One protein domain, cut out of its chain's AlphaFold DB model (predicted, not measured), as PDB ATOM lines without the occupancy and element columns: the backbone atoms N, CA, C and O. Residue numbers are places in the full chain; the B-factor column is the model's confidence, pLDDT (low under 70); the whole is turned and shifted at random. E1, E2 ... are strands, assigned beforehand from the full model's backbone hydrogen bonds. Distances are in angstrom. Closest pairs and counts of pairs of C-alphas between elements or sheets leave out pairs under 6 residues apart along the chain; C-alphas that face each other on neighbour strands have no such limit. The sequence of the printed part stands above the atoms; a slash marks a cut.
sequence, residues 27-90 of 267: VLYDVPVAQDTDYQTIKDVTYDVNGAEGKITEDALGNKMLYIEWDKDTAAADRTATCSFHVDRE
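What this domain is: This is residues 27 to 90 of the 267 residues of the protein "TGc domain-containing protein" of Dorea formicigenerans 4_6_53AFAA (UniProt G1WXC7). Two thin antiparallel sheets lie loosely one over the other, only partly face to face: E1, E4 and E3 make one, and the ribbon of E2 and E5 makes the other. Their strands run mostly along the longest axis, and the turn of the hairpin E3 and E4, residues 59 to 63, lies on the side away from E2 and E5. The printed part has 64 residues with five named strands, E1 to E5 in order, and no named helix; the class is all strand. The whole is loose, with a radius of gyration of the C-alphas of 13.4 A, and flat, spanning 44 by 24 by 13 A.

Where its parts are: Find C-alpha 27 at (240.437, 273.250, 299.617), where E1, residues 27 to 32, begins its 17.0 A. Next comes E2, residues 40 to 48, 23.5 A long, which bends by 55 degrees at residue 44. E3, residues 53 to 58, runs 16.5 A, and E4, residues 64 to 71, runs 22.8 A. E5, residues 82 to 89, covers 21.5 A and ends at C-alpha 89, (242.253, 246.117, 278.514).

How they stand to each other: Look first at E4, the inner strand between E1 and E3. E1 is antiparallel to it at 159 degrees, with N 29 and O 68 at 3.0 A, within hydrogen-bond range. E3 and E4 form a hairpin at 156 degrees, with N 55 and O 67 at 2.9 A. E2 and E5 are antiparallel at 168 degrees, with N 43 and O 86 at 2.8 A. Between the sheets, the closest C-alphas of E1 and E5, Val 31 and Cys 83, are 8.0 A apart. E3 and E5 are apart.

The domain as a whole: The C-alphas of Asp 73 and Glu 90, the two farthest apart, are 44.3 A from each other. The printed part has no cut, and no link is long. No printed residue is under pLDDT 70.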
ATOM      1  N   VAL A  27     239.573 273.476 300.779       80.62
ATOM      2  CA  VAL A  27     240.437 273.250 299.617       80.62
ATOM      3  C   VAL A  27     239.832 272.119 298.802       80.62
ATOM      4  O   VAL A  27     239.654 271.017 299.317       80.62
ATOM      5  N   LEU A  28     239.528 272.409 297.539       84.56
ATOM      6  CA  LEU A  28     238.872 271.479 296.629       84.56
ATOM      7  C   LEU A  28     239.864 270.904 295.628       84.56
ATOM      8  O   LEU A  28     240.739 271.623 295.135       84.56
ATOM      9  N   TYR A  29     239.710 269.620 295.323       84.31
ATOM     10  CA  TYR A  29     240.510 268.939 294.319       84.31
ATOM     11  C   TYR A  29     239.714 267.835 293.637       84.31
ATOM     12  O   TYR A  29     238.989 267.096 294.299       84.31
ATOM     13  N   ASP A  30     239.906 267.699 292.328       83.31
ATOM     14  CA  ASP A  30     239.240 266.692 291.512       83.31
ATOM     15  C   ASP A  30     240.268 265.747 290.889       83.31
ATOM     16  O   ASP A  30     241.231 266.177 290.250       83.31
ATOM     17  N   VAL A  31     240.048 264.442 291.054       86.12
ATOM     18  CA  VAL A  31     240.886 263.390 290.463       86.12
ATOM     19  C   VAL A  31     240.074 262.627 289.416       86.12
ATOM     20  O   VAL A  31     239.053 262.041 289.777       86.12
ATOM     21  N   PRO A  32     240.501 262.569 288.141       88.12
ATOM     22  CA  PRO A  32     239.832 261.748 287.138       88.12
ATOM     23  C   PRO A  32     239.769 260.278 287.554       88.12
ATOM     24  O   PRO A  32     240.775 259.692 287.964       88.12
ATOM     25  N   VAL A  33     238.591 259.675 287.419       90.31
ATOM     26  CA  VAL A  33     238.369 258.254 287.687       90.31
ATOM     27  C   VAL A  33     238.362 257.508 286.360       90.31
ATOM     28  O   VAL A  33     237.697 257.915 285.409       90.31
ATOM     29  N   ALA A  34     239.119 256.412 286.284       90.25
ATOM     30  CA  ALA A  34     239.161 255.578 285.090       90.25
ATOM     31  C   ALA A  34     237.772 255.010 284.765       90.25
ATOM     32  O   ALA A  34     236.998 254.681 285.665       90.25
ATOM     33  N   GLN A  35     237.478 254.872 283.474       90.44
ATOM     34  CA  GLN A  35     236.152 254.482 282.999       90.44
ATOM     35  C   GLN A  35     236.183 253.292 282.045       90.44
ATOM     36  O   GLN A  35     237.208 253.004 281.412       90.44
ATOM     37  N   ASP A  36     235.035 252.624 281.956       91.38
ATOM     38  CA  ASP A  36     234.782 251.581 280.972       91.38
ATOM     39  C   ASP A  36     234.746 252.164 279.556       91.38
ATOM     40  O   ASP A  36     234.308 253.291 279.327       91.38
ATOM     41  N   THR A  37     235.203 251.368 278.597       87.31
ATOM     42  CA  THR A  37     235.084 251.620 277.155       87.31
ATOM     43  C   THR A  37     234.859 250.282 276.449       87.31
ATOM     44  O   THR A  37     234.992 249.230 277.071       87.31
ATOM     45  N   ASP A  38     234.631 250.288 275.135       84.50
ATOM     46  CA  ASP A  38     234.466 249.052 274.346       84.50
ATOM     47  C   ASP A  38     235.663 248.081 274.418       84.50
ATOM     48  O   ASP A  38     235.556 246.928 274.016       84.50
ATOM     49  N   TYR A  39     236.817 248.545 274.896       84.25
ATOM     50  CA  TYR A  39     238.088 247.814 274.920       84.25
ATOM     51  C   TYR A  39     238.787 247.891 276.284       84.25
ATOM     52  O   TYR A  39     239.961 247.536 276.405       84.25
ATOM     53  N   GLN A  40     238.105 248.402 277.311       90.81
ATOM     54  CA  GLN A  40     238.645 248.533 278.660       90.81
ATOM     55  C   GLN A  40     237.533 248.345 279.686       90.81
ATOM     56  O   GLN A  40     236.501 249.001 279.594       90.81
ATOM     57  N   THR A  41     237.779 247.518 280.696       94.25
ATOM     58  CA  THR A  41     236.883 247.337 281.840       94.25
ATOM     59  C   THR A  41     237.593 247.726 283.127       94.25
ATOM     60  O   THR A  41     238.686 247.233 283.418       94.25
ATOM     61  N   ILE A  42     236.957 248.587 283.910       93.94
ATOM     62  CA  ILE A  42     237.412 249.077 285.204       93.94
ATOM     63  C   ILE A  42     236.650 248.359 286.315       93.94
ATOM     64  O   ILE A  42     235.427 248.255 286.313       93.94
ATOM     65  N   LYS A  43     237.396 247.842 287.286       94.00
ATOM     66  CA  LYS A  43     236.892 247.046 288.408       94.00
ATOM     67  C   LYS A  43     237.456 247.581 289.717       94.00
ATOM     68  O   LYS A  43     238.499 248.229 289.731       94.00
ATOM     69  N   ASP A  44     236.775 247.280 290.817       95.00
ATOM     70  CA  ASP A  44     237.247 247.534 292.186       95.00
ATOM     71  C   ASP A  44     237.737 248.972 292.436       95.00
ATOM     72  O   ASP A  44     238.760 249.186 293.089       95.00
ATOM     73  N   VAL A  45     237.017 249.966 291.900       94.00
ATOM     74  CA  VAL A  45     237.333 251.378 292.152       94.00
ATOM     75  C   VAL A  45     237.156 251.665 293.640       94.00
ATOM     76  O   VAL A  45     236.056 251.564 294.182       94.00
ATOM     77  N   THR A  46     238.244 252.036 294.301       94.50
ATOM     78  CA  THR A  46     238.271 252.434 295.709       94.50
ATOM     79  C   THR A  46     239.062 253.721 295.858       94.50
ATOM     80  O   THR A  46     239.959 254.004 295.065       94.50
ATOM     81  N   TYR A  47     238.740 254.516 296.872       94.56
ATOM     82  CA  TYR A  47     239.513 255.705 297.190       94.56
ATOM     83  C   TYR A  47     239.693 255.882 298.693       94.56
ATOM     84  O   TYR A  47     238.855 255.458 299.488       94.56
ATOM     85  N   ASP A  48     240.790 256.534 299.055       94.12
ATOM     86  CA  ASP A  48     241.096 257.015 300.397       94.12
ATOM     87  C   ASP A  48     241.529 258.476 300.272       94.12
ATOM     88  O   ASP A  48     242.444 258.784 299.513       94.12
ATOM     89  N   VAL A  49     240.846 259.373 300.975       92.81
ATOM     90  CA  VAL A  49     241.085 260.828 300.949       92.81
ATOM     91  C   VAL A  49     241.664 261.338 302.272       92.81
ATOM     92  O   VAL A  49     241.572 262.524 302.584       92.81
ATOM     93  N   ASN A  50     242.235 260.433 303.074       91.38
ATOM     94  CA  ASN A  50     242.923 260.737 304.325       91.38
ATOM     95  C   ASN A  50     242.070 261.573 305.299       91.38
ATOM     96  O   ASN A  50     242.474 262.632 305.776       91.38
ATOM     97  N   GLY A  51     240.848 261.100 305.565       87.25
ATOM     98  CA  GLY A  51     239.922 261.728 306.514       87.25
ATOM     99  C   GLY A  51     239.157 262.948 305.989       87.25
ATOM    100  O   GLY A  51     238.372 263.517 306.742       87.25
ATOM    101  N   ALA A  52     239.355 263.334 304.726       91.38
ATOM    102  CA  ALA A  52     238.574 264.372 304.059       91.38
ATOM    103  C   ALA A  52     237.187 263.880 303.616       91.38
ATOM    104  O   ALA A  52     236.894 262.680 303.638       91.38
ATOM    105  N   GLU A  53     236.347 264.800 303.142       92.06
ATOM    106  CA  GLU A  53     235.139 264.420 302.414       92.06
ATOM    107  C   GLU A  53     235.501 264.084 300.964       92.06
ATOM    108  O   GLU A  53     236.165 264.857 300.275       92.06
ATOM    109  N   GLY A  54     235.077 262.909 300.496       93.06
ATOM    110  CA  GLY A  54     235.355 262.431 299.146       93.06
ATOM    111  C   GLY A  54     234.129 261.781 298.521       93.06
ATOM    112  O   GLY A  54     233.486 260.942 299.160       93.06
ATOM    113  N   LYS A  55     233.812 262.135 297.274       95.00
ATOM    114  CA  LYS A  55     232.721 261.520 296.503       95.00
ATOM    115  C   LYS A  55     233.066 261.447 295.022       95.00
ATOM    116  O   LYS A  55     233.640 262.377 294.470       95.00
ATOM    117  N   ILE A  56     232.666 260.363 294.368       94.44
ATOM    118  CA  ILE A  56     232.729 260.277 292.908       94.44
ATOM    119  C   ILE A  56     231.475 260.942 292.337       94.44
ATOM    120  O   ILE A  56     230.357 260.593 292.718       94.44
ATOM    121  N   THR A  57     231.666 261.903 291.442       93.62
ATOM    122  CA  THR A  57     230.612 262.572 290.675       93.62
ATOM    123  C   THR A  57     230.744 262.241 289.197       93.62
ATOM    124  O   THR A  57     231.827 261.884 288.742       93.62
ATOM    125  N   GLU A  58     229.658 262.407 288.452       93.19
ATOM    126  CA  GLU A  58     229.605 262.225 287.002       93.19
ATOM    127  C   GLU A  58     229.003 263.484 286.369       93.19
ATOM    128  O   GLU A  58     228.023 264.021 286.896       93.19
ATOM    129  N   ASP A  59     229.619 263.991 285.300       88.00
ATOM    130  CA  ASP A  59     229.091 265.129 284.541       88.00
ATOM    131  C   ASP A  59     228.129 264.685 283.419       88.00
ATOM    132  O   ASP A  59     227.841 263.502 283.248       88.00
ATOM    133  N   ALA A  60     227.604 265.644 282.650       85.06
ATOM    134  CA  ALA A  60     226.666 265.362 281.558       85.06
ATOM    135  C   ALA A  60     227.284 264.549 280.401       85.06
ATOM    136  O   ALA A  60     226.557 263.864 279.687       85.06
ATOM    137  N   LEU A  61     228.611 264.593 280.257       81.44
ATOM    138  CA  LEU A  61     229.387 263.850 279.262       81.44
ATOM    139  C   LEU A  61     229.795 262.455 279.762       81.44
ATOM    140  O   LEU A  61     230.495 261.725 279.056       81.44
ATOM    141  N   GLY A  62     229.383 262.084 280.977       87.44
ATOM    142  CA  GLY A  62     229.755 260.832 281.624       87.44
ATOM    143  C   GLY A  62     231.154 260.854 282.243       87.44
ATOM    144  O   GLY A  62     231.663 259.805 282.626       87.44
ATOM    145  N   ASN A  63     231.826 262.006 282.358       89.81
ATOM    146  CA  ASN A  63     233.139 262.070 282.999       89.81
ATOM    147  C   ASN A  63     233.016 261.858 284.503       89.81
ATOM    148  O   ASN A  63     232.354 262.630 285.198       89.81
ATOM    149  N   LYS A  64     233.709 260.840 285.020       93.00
ATOM    150  CA  LYS A  64     233.759 260.550 286.453       93.00
ATOM    151  C   LYS A  64     234.959 261.211 287.116       93.00
ATOM    152  O   LYS A  64     236.103 260.965 286.736       93.00
ATOM    153  N   MET A  65     234.693 261.995 288.156       93.25
ATOM    154  CA  MET A  65     235.699 262.702 288.948       93.25
ATOM    155  C   MET A  65     235.521 262.356 290.426       93.25
ATOM    156  O   MET A  65     234.408 262.386 290.943       93.25
ATOM    157  N   LEU A  66     236.609 262.029 291.118       93.56
ATOM    158  CA  LEU A  66     236.647 261.978 292.574       93.56
ATOM    159  C   LEU A  66     236.848 263.405 293.082       93.56
ATOM    160  O   LEU A  66     237.959 263.929 293.029       93.56
ATOM    161  N   TYR A  67     235.761 263.995 293.563       93.62
ATOM    162  CA  TYR A  67     235.750 265.273 294.258       93.62
ATOM    163  C   TYR A  67     236.226 265.081 295.691       93.62
ATOM    164  O   TYR A  67     235.716 264.205 296.400       93.62
ATOM    165  N   ILE A  68     237.174 265.911 296.114       93.81
ATOM    166  CA  ILE A  68     237.778 265.882 297.442       93.81
ATOM    167  C   ILE A  68     237.715 267.276 298.048       93.81
ATOM    168  O   ILE A  68     238.139 268.257 297.431       93.81
ATOM    169  N   GLU A  69     237.223 267.347 299.277       93.00
ATOM    170  CA  GLU A  69     237.128 268.573 300.053       93.00
ATOM    171  C   GLU A  69     237.879 268.407 301.377       93.00
ATOM    172  O   GLU A  69     237.448 267.685 302.277       93.00
ATOM    173  N   TRP A  70     239.023 269.086 301.488       91.25
ATOM    174  CA  TRP A  70     239.752 269.238 302.749       91.25
ATOM    175  C   TRP A  70     239.364 270.546 303.432       91.25
ATOM    176  O   TRP A  70     239.157 271.561 302.763       91.25
ATOM    177  N   ASP A  71     239.386 270.572 304.762       90.38
ATOM    178  CA  ASP A  71     239.309 271.825 305.511       90.38
ATOM    179  C   ASP A  71     240.443 272.778 305.100       90.38
ATOM    180  O   ASP A  71     241.584 272.371 304.852       90.38
ATOM    181  N   LYS A  72     240.166 274.091 305.080       87.44
ATOM    182  CA  LYS A  72     241.180 275.109 304.730       87.44
ATOM    183  C   LYS A  72     242.453 275.023 305.582       87.44
ATOM    184  O   LYS A  72     243.531 275.400 305.115       87.44
ATOM    185  N   ASP A  73     242.315 274.537 306.815       89.88
ATOM    186  CA  ASP A  73     243.378 274.461 307.814       89.88
ATOM    187  C   ASP A  73     244.117 273.107 307.800       89.88
ATOM    188  O   ASP A  73     245.133 272.970 308.484       89.88
ATOM    189  N   THR A  74     243.678 272.122 306.999       87.12
ATOM    190  CA  THR A  74     244.409 270.857 306.812       87.12
ATOM    191  C   THR A  74     245.802 271.152 306.265       87.12
ATOM    192  O   THR A  74     245.937 271.834 305.242       87.12
ATOM    193  N   ALA A  75     246.851 270.648 306.919       88.75
ATOM    194  CA  ALA A  75     248.222 270.884 306.484       88.75
ATOM    195  C   ALA A  75     248.464 270.279 305.096       88.75
ATOM    196  O   ALA A  75     247.939 269.223 304.762       88.75
ATOM    197  N   ALA A  76     249.291 270.931 304.280       86.38
ATOM    198  CA  ALA A  76     249.519 270.504 302.901       86.38
ATOM    199  C   ALA A  76     250.065 269.065 302.782       86.38
ATOM    200  O   ALA A  76     249.755 268.381 301.815       86.38
ATOM    201  N   ALA A  77     250.835 268.604 303.773       89.50
ATOM    202  CA  ALA A  77     251.350 267.236 303.832       89.50
ATOM    203  C   ALA A  77     250.262 266.179 304.110       89.50
ATOM    204  O   ALA A  77     250.451 265.020 303.760       89.50
ATOM    205  N   ASP A  78     249.130 266.586 304.692       87.75
ATOM    206  CA  ASP A  78     248.010 265.702 305.028       87.75
ATOM    207  C   ASP A  78     246.937 265.685 303.927       87.75
ATOM    208  O   ASP A  78     246.029 264.854 303.952       87.75
ATOM    209  N   ARG A  79     247.053 266.562 302.921       90.75
ATOM    210  CA  ARG A  79     246.167 266.614 301.746       90.75
ATOM    211  C   ARG A  79     246.554 265.535 300.742       90.75
ATOM    212  O   ARG A  79     247.039 265.817 299.648       90.75
ATOM    213  N   THR A  80     246.395 264.287 301.159       90.25
ATOM    214  CA  THR A  80     246.723 263.113 300.356       90.25
ATOM    215  C   THR A  80     245.456 262.377 299.967       90.25
ATOM    216  O   THR A  80     244.500 262.302 300.737       90.25
ATOM    217  N   ALA A  81     245.450 261.848 298.749       90.88
ATOM    218  CA  ALA A  81     244.372 261.015 298.268       90.88
ATOM    219  C   ALA A  81     244.916 259.920 297.361       90.88
ATOM    220  O   ALA A  81     245.851 260.131 296.592       90.88
ATOM    221  N   THR A  82     244.307 258.748 297.449       91.69
ATOM    222  CA  THR A  82     244.591 257.600 296.596       91.69
ATOM    223  C   THR A  82     243.293 257.163 295.945       91.69
ATOM    224  O   THR A  82     242.299 256.969 296.634       91.69
ATOM    225  N   CYS A  83     243.311 256.972 294.629       91.69
ATOM    226  CA  CYS A  83     242.243 256.317 293.880       91.69
ATOM    227  C   CYS A  83     242.845 255.068 293.230       91.69
ATOM    228  O   CYS A  83     243.802 255.165 292.464       91.69
ATOM    229  N   SER A  84     242.330 253.896 293.588       92.25
ATOM    230  CA  SER A  84     242.810 252.596 293.122       92.25
ATOM    231  C   SER A  84     241.733 251.894 292.317       92.25
ATOM    232  O   SER A  84     240.559 251.963 292.662       92.25
ATOM    233  N   PHE A  85     242.136 251.193 291.264       92.88
ATOM    234  CA  PHE A  85     241.241 250.403 290.427       92.88
ATOM    235  C   PHE A  85     242.006 249.251 289.769       92.88
ATOM    236  O   PHE A  85     243.227 249.299 289.604       92.88
ATOM    237  N   HIS A  86     241.277 248.218 289.365       92.62
ATOM    238  CA  HIS A  86     241.751 247.187 288.454       92.62
ATOM    239  C   HIS A  86     241.290 247.516 287.039       92.62
ATOM    240  O   HIS A  86     240.164 247.958 286.835       92.62
ATOM    241  N   VAL A  87     242.165 247.301 286.062       91.31
ATOM    242  CA  VAL A  87     241.863 247.541 284.654       91.31
ATOM    243  C   VAL A  87     242.220 246.310 283.840       91.31
ATOM    244  O   VAL A  87     243.366 245.860 283.864       91.31
ATOM    245  N   ASP A  88     241.233 245.799 283.114       91.12
ATOM    246  CA  ASP A  88     241.429 244.845 282.028       91.12
ATOM    247  C   ASP A  88     241.297 245.606 280.712       91.12
ATOM    248  O   ASP A  88     240.381 246.414 280.546       91.12
ATOM    249  N   ARG A  89     242.224 245.388 279.781       88.00
ATOM    250  CA  ARG A  89     242.253 246.117 278.514       88.00
ATOM    251  C   ARG A  89     242.633 245.208 277.361       88.00
ATOM    252  O   ARG A  89     243.566 244.417 277.469       88.00
ATOM    253  N   GLU A  90     241.948 245.399 276.243       84.81
ATOM    254  CA  GLU A  90     242.232 244.718 274.988       84.81
ATOM    255  C   GLU A  90     243.016 245.641 274.044       84.81
ATOM    256  O   GLU A  90     242.798 246.859 273.981       84.81
TER     257      GLU A  90